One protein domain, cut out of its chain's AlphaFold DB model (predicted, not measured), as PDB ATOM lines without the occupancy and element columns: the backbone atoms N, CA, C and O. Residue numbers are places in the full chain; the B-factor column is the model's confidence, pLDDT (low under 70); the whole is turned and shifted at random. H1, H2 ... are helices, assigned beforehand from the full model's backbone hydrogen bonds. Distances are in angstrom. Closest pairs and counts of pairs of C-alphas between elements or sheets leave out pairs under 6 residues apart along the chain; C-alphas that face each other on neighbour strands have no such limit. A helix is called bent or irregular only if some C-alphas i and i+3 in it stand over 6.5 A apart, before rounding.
ATOM      1  N   VAL A  42     -39.969 -10.423  54.132       90.25
ATOM      2  CA  VAL A  42     -39.546 -10.964  55.433       90.25
ATOM      3  C   VAL A  42     -40.446 -12.127  55.839       90.25
ATOM      4  O   VAL A  42     -39.948 -13.162  56.285       90.25
ATOM      5  N   MET A  43     -41.761 -11.987  55.659       92.31
ATOM      6  CA  MET A  43     -42.710 -13.080  55.889       92.31
ATOM      7  C   MET A  43     -42.448 -14.268  54.960       92.31
ATOM      8  O   MET A  43     -42.558 -15.415  55.388       92.31
ATOM      9  N   LEU A  44     -42.063 -14.003  53.712       90.88
ATOM     10  CA  LEU A  44     -41.764 -15.044  52.742       90.88
ATOM     11  C   LEU A  44     -40.511 -15.841  53.123       90.88
ATOM     12  O   LEU A  44     -40.539 -17.068  53.093       90.88
ATOM     13  N   LEU A  45     -39.449 -15.174  53.583       90.06
ATOM     14  CA  LEU A  45     -38.270 -15.860  54.125       90.06
ATOM     15  C   LEU A  45     -38.627 -16.748  55.324       90.06
ATOM     16  O   LEU A  45     -38.170 -17.883  55.417       90.06
ATOM     17  N   GLN A  46     -39.486 -16.270  56.229       91.38
ATOM     18  CA  GLN A  46     -39.953 -17.078  57.363       91.38
ATOM     19  C   GLN A  46     -40.779 -18.286  56.912       91.38
ATOM     20  O   GLN A  46     -40.658 -19.363  57.496       91.38
ATOM     21  N   LEU A  47     -41.605 -18.121  55.876       90.88
ATOM     22  CA  LEU A  47     -42.368 -19.214  55.283       90.88
ATOM     23  C   LEU A  47     -41.437 -20.274  54.685       90.88
ATOM     24  O   LEU A  47     -41.659 -21.458  54.923       90.88
ATOM     25  N   LEU A  48     -40.380 -19.868  53.982       89.62
ATOM     26  CA  LEU A  48     -39.390 -20.786  53.413       89.62
ATOM     27  C   LEU A  48     -38.645 -21.577  54.495       89.62
ATOM     28  O   LEU A  48     -38.560 -22.797  54.400       89.62
ATOM     29  N   VAL A  49     -38.214 -20.926  55.579       90.12
ATOM     30  CA  VAL A  49     -37.607 -21.615  56.736       90.12
ATOM     31  C   VAL A  49     -38.601 -22.587  57.391       90.12
ATOM     32  O   VAL A  49     -38.252 -23.699  57.800       90.12
ATOM     33  N   LEU A  50     -39.877 -22.204  57.495       91.69
ATOM     34  CA  LEU A  50     -40.911 -23.097  58.013       91.69
ATOM     35  C   LEU A  50     -41.111 -24.311  57.096       91.69
ATOM     36  O   LEU A  50     -41.232 -25.426  57.589       91.69
ATOM     37  N   ILE A  51     -41.146 -24.111  55.783       89.38
ATOM     38  CA  ILE A  51     -41.231 -25.182  54.788       89.38
ATOM     39  C   ILE A  51     -40.054 -26.145  54.941       89.38
ATOM     40  O   ILE A  51     -40.276 -27.346  55.085       89.38
ATOM     41  N   GLU A  52     -38.832 -25.615  54.970       89.00
ATOM     42  CA  GLU A  52     -37.588 -26.372  55.106       89.00
ATOM     43  C   GLU A  52     -37.655 -27.302  56.324       89.00
ATOM     44  O   GLU A  52     -37.527 -28.521  56.219       89.00
ATOM     45  N   THR A  53     -37.997 -26.736  57.483       90.06
ATOM     46  CA  THR A  53     -38.099 -27.484  58.744       90.06
ATOM     47  C   THR A  53     -39.254 -28.485  58.779       90.06
ATOM     48  O   THR A  53     -39.173 -29.489  59.488       90.06
ATOM     49  N   ARG A  54     -40.348 -28.231  58.052       90.62
ATOM     50  CA  ARG A  54     -41.535 -29.103  58.032       90.62
ATOM     51  C   ARG A  54     -41.419 -30.250  57.043       90.62
ATOM     52  O   ARG A  54     -41.962 -31.316  57.326       90.62
ATOM     53  N   LEU A  55     -40.763 -30.022  55.912       87.06
ATOM     54  CA  LEU A  55     -40.635 -30.992  54.827       87.06
ATOM     55  C   LEU A  55     -39.269 -31.690  54.821       87.06
ATOM     56  O   LEU A  55     -39.123 -32.711  54.161       87.06
ATOM     57  N   GLY A  56     -38.290 -31.192  55.582       86.88
ATOM     58  CA  GLY A  56     -36.929 -31.735  55.576       86.88
ATOM     59  C   GLY A  56     -36.176 -31.442  54.278       86.88
ATOM     60  O   GLY A  56     -35.234 -32.161  53.946       86.88
ATOM     61  N   LEU A  57     -36.609 -30.415  53.543       86.00
ATOM     62  CA  LEU A  57     -35.895 -29.896  52.381       86.00
ATOM     63  C   LEU A  57     -34.669 -29.107  52.845       86.00
ATOM     64  O   LEU A  57     -34.597 -28.711  54.005       86.00
ATOM     65  N   GLN A  58     -33.721 -28.868  51.945       85.38
ATOM     66  CA  GLN A  58     -32.642 -27.906  52.160       85.38
ATOM     67  C   GLN A  58     -32.825 -26.762  51.177       85.38
ATOM     68  O   GLN A  58     -32.776 -26.966  49.966       85.38
ATOM     69  N   VAL A  59     -33.067 -25.565  51.703       83.12
ATOM     70  CA  VAL A  59     -33.217 -24.366  50.882       83.12
ATOM     71  C   VAL A  59     -31.836 -23.710  50.744       83.12
ATOM     72  O   VAL A  59     -31.255 -23.326  51.760       83.12
ATOM     73  N   PRO A  60     -31.279 -23.569  49.529       80.94
ATOM     74  CA  PRO A  60     -29.969 -22.958  49.328       80.94
ATOM     75  C   PRO A  60     -29.981 -21.475  49.723       80.94
ATOM     76  O   PRO A  60     -30.639 -20.639  49.104       80.94
ATOM     77  N   GLU A  61     -29.205 -21.134  50.751       72.25
ATOM     78  CA  GLU A  61     -29.100 -19.781  51.322       72.25
ATOM     79  C   GLU A  61     -28.618 -18.712  50.324       72.25
ATOM     80  O   GLU A  61     -28.875 -17.523  50.503       72.25
ATOM     81  N   ASN A  62     -27.933 -19.129  49.260       72.25
ATOM     82  CA  ASN A  62     -27.360 -18.265  48.234       72.25
ATOM     83  C   ASN A  62     -28.262 -18.050  47.007       72.25
ATOM     84  O   ASN A  62     -27.931 -17.200  46.181       72.25
ATOM     85  N   GLU A  63     -29.355 -18.802  46.859       66.94
ATOM     86  CA  GLU A  63     -30.181 -18.789  45.636       66.94
ATOM     87  C   GLU A  63     -31.592 -18.233  45.857       66.94
ATOM     88  O   GLU A  63     -32.307 -17.952  44.897       66.94
ATOM     89  N   VAL A  64     -31.984 -18.009  47.112       74.81
ATOM     90  CA  VAL A  64     -33.314 -17.500  47.442       74.81
ATOM     91  C   VAL A  64     -33.305 -15.984  47.566       74.81
ATOM     92  O   VAL A  64     -33.025 -15.423  48.626       74.81
ATOM     93  N   ASP A  65     -33.695 -15.318  46.484       82.38
ATOM     94  CA  ASP A  65     -34.161 -13.937  46.548       82.38
ATOM     95  C   ASP A  65     -35.693 -13.926  46.694       82.38
ATOM     96  O   ASP A  65     -36.400 -14.320  45.769       82.38
ATOM     97  N   PRO A  66     -36.262 -13.478  47.828       76.88
ATOM     98  CA  PRO A  66     -37.709 -13.479  48.034       76.88
ATOM     99  C   PRO A  66     -38.468 -12.561  47.057       76.88
ATOM    100  O   PRO A  66     -39.691 -12.630  46.990       76.88
ATOM    101  N   GLY A  67     -37.771 -11.689  46.319       77.81
ATOM    102  CA  GLY A  67     -38.353 -10.828  45.292       77.81
ATOM    103  C   GLY A  67     -38.706 -11.550  43.990       77.81
ATOM    104  O   GLY A  67     -39.412 -10.963  43.171       77.81
ATOM    105  N   ILE A  68     -38.259 -12.796  43.788       82.81
ATOM    106  CA  ILE A  68     -38.552 -13.570  42.567       82.81
ATOM    107  C   ILE A  68     -39.906 -14.283  42.613       82.81
ATOM    108  O   ILE A  68     -40.428 -14.667  41.567       82.81
ATOM    109  N   PHE A  69     -40.477 -14.472  43.805       89.56
ATOM    110  CA  PHE A  69     -41.752 -15.162  43.973       89.56
ATOM    111  C   PHE A  69     -42.899 -14.158  43.871       89.56
ATOM    112  O   PHE A  69     -43.195 -13.421  44.814       89.56
ATOM    113  N   ASP A  70     -43.557 -14.133  42.716       91.31
ATOM    114  CA  ASP A  70     -44.700 -13.251  42.478       91.31
ATOM    115  C   ASP A  70     -46.010 -13.909  42.939       91.31
ATOM    116  O   ASP A  70     -46.847 -13.280  43.590       91.31
ATOM    117  N   THR A  71     -46.159 -15.210  42.677       95.25
ATOM    118  CA  THR A  71     -47.398 -15.959  42.911       95.25
ATOM    119  C   THR A  71     -47.189 -17.236  43.719       95.25
ATOM    120  O   THR A  71     -46.077 -17.749  43.853       95.25
ATOM    121  N   VAL A  72     -48.289 -17.788  44.229       93.81
ATOM    122  CA  VAL A  72     -48.319 -19.122  44.845       93.81
ATOM    123  C   VAL A  72     -47.724 -20.175  43.911       93.81
ATOM    124  O   VAL A  72     -46.933 -20.989  44.374       93.81
ATOM    125  N   GLY A  73     -48.063 -20.144  42.618       94.06
ATOM    126  CA  GLY A  73     -47.520 -21.076  41.625       94.06
ATOM    127  C   GLY A  73     -45.995 -21.019  41.573       94.06
ATOM    128  O   GLY A  73     -45.347 -22.037  41.770       94.06
ATOM    129  N   SER A  74     -45.417 -19.815  41.476       92.62
ATOM    130  CA  SER A  74     -43.953 -19.653  41.440       92.62
ATOM    131  C   SER A  74     -43.239 -20.179  42.694       92.62
ATOM    132  O   SER A  74     -42.117 -20.671  42.612       92.62
ATOM    133  N   LEU A  75     -43.892 -20.113  43.859       91.50
ATOM    134  CA  LEU A  75     -43.370 -20.703  45.091       91.50
ATOM    135  C   LEU A  75     -43.462 -22.236  45.066       91.50
ATOM    136  O   LEU A  75     -42.530 -22.913  45.489       91.50
ATOM    137  N   VAL A  76     -44.576 -22.780  44.576       91.31
ATOM    138  CA  VAL A  76     -44.799 -24.228  44.457       91.31
ATOM    139  C   VAL A  76     -43.842 -24.859  43.442       91.31
ATOM    140  O   VAL A  76     -43.305 -25.929  43.725       91.31
ATOM    141  N   ASP A  77     -43.593 -24.204  42.308       91.06
ATOM    142  CA  ASP A  77     -42.620 -24.641  41.302       91.06
ATOM    143  C   ASP A  77     -41.217 -24.750  41.912       91.06
ATOM    144  O   ASP A  77     -40.588 -25.803  41.850       91.06
ATOM    145  N   PHE A  78     -40.772 -23.706  42.614       89.69
ATOM    146  CA  PHE A  78     -39.485 -23.718  43.311       89.69
ATOM    147  C   PHE A  78     -39.383 -24.851  44.344       89.69
ATOM    148  O   PHE A  78     -38.351 -25.507  44.462       89.69
ATOM    149  N   MET A  79     -40.457 -25.121  45.091       88.44
ATOM    150  CA  MET A  79     -40.472 -26.213  46.071       88.44
ATOM    151  C   MET A  79     -40.363 -27.597  45.415       88.44
ATOM    152  O   MET A  79     -39.762 -28.486  46.012       88.44
ATOM    153  N   GLN A  80     -40.919 -27.784  44.215       89.19
ATOM    154  CA  GLN A  80     -40.766 -29.029  43.453       89.19
ATOM    155  C   GLN A  80     -39.328 -29.207  42.967       89.19
ATOM    156  O   GLN A  80     -38.752 -30.272  43.159       89.19
ATOM    157  N   GLU A  81     -38.719 -28.147  42.429       88.19
ATOM    158  CA  GLU A  81     -37.312 -28.180  42.017       88.19
ATOM    159  C   GLU A  81     -36.386 -28.508  43.198       88.19
ATOM    160  O   GLU A  81     -35.446 -29.291  43.057       88.19
ATOM    161  N   LEU A  82     -36.667 -27.956  44.384       86.25
ATOM    162  CA  LEU A  82     -35.934 -28.287  45.607       86.25
ATOM    163  C   LEU A  82     -36.086 -29.752  46.019       86.25
ATOM    164  O   LEU A  82     -35.100 -30.362  46.428       86.25
ATOM    165  N   ASP A  83     -37.294 -30.311  45.943       86.19
ATOM    166  CA  ASP A  83     -37.530 -31.722  46.264       86.19
ATOM    167  C   ASP A  83     -36.774 -32.639  45.295       86.19
ATOM    168  O   ASP A  83     -36.078 -33.549  45.740       86.19
ATOM    169  N   ASP A  84     -36.804 -32.334  43.995       86.25
ATOM    170  CA  ASP A  84     -36.068 -33.078  42.970       86.25
ATOM    171  C   ASP A  84     -34.545 -33.011  43.177       86.25
ATOM    172  O   ASP A  84     -33.848 -34.015  43.021       86.25
ATOM    173  N   MET A  85     -34.008 -31.847  43.561       82.06
ATOM    174  CA  MET A  85     -32.579 -31.686  43.871       82.06
ATOM    175  C   MET A  85     -32.168 -32.383  45.170       82.06
ATOM    176  O   MET A  85     -31.039 -32.863  45.286       82.06
ATOM    177  N   ASN A  86     -33.064 -32.419  46.155       77.56
ATOM    178  CA  ASN A  86     -32.833 -33.045  47.453       77.56
ATOM    179  C   ASN A  86     -33.225 -34.536  47.463       77.56
ATOM    180  O   ASN A  86     -33.010 -35.225  48.467       77.56
ATOM    181  N   ALA A  87     -33.783 -35.048  46.362       73.00
ATOM    182  CA  ALA A  87     -34.119 -36.449  46.209       73.00
ATOM    183  C   ALA A  87     -32.837 -37.290  46.348       73.00
ATOM    184  O   ALA A  87     -31.861 -37.065  45.625       73.00
TER     185      ALA A  87
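What this domain is: This is residues 42 to 87 of the 97 residues of a protein of Paenibacillus sambharensis (UniProt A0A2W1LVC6). Two helices, H1 and H2, lie with a gap between them and run in roughly the same direction, and one long link loops back from the end of H1 to the start of H2. This link, residues 56 to 71, arches out on one side of the helix pair. The printed part has 46 residues with two named helices, H1 and then H2, and no named strand; the class is all helix. It is compact, with a radius of gyration of the C-alphas of 9.9 A, and rounded, spanning 26 by 19 by 18 A.

How they stand to each other: H1, residues 42 to 55, and H2, residues 72 to 86, are near each other: no pair of their C-alphas is within 8 A, but 8 pairs are within 10 A. The N-to-C direction of H1 has a y component of -0.99; that of H2 has x and y components of 0.70 and -0.70. In H1 and H2 every O i to N i+4 pair is within hydrogen-bond range.

Where its parts are: H1 begins at C-alpha 42, at (-39.546, -10.964, 55.433), and measures 20.1 A from first to last C-alpha. It ends at C-alpha 55, at (-40.635, -30.992, 54.827). H2, the longest helix with 15 residues, begins at C-alpha 72, at (-48.319, -19.122, 44.845), and measures 21.0 A. Neither helix is bent.

The domain as a whole: The C-alphas of Val 42 and Ala 87, the first and last printed residues, are the two farthest apart, at 27.6 A. The printed part has no cut. The link from H1 to H2 is long, with 16 residues, and its C-alphas lie 6 to 13 A from the mean of the C-alphas. The mean pLDDT of the printed part is 86.3, and one residue, Glu 63, is under 70.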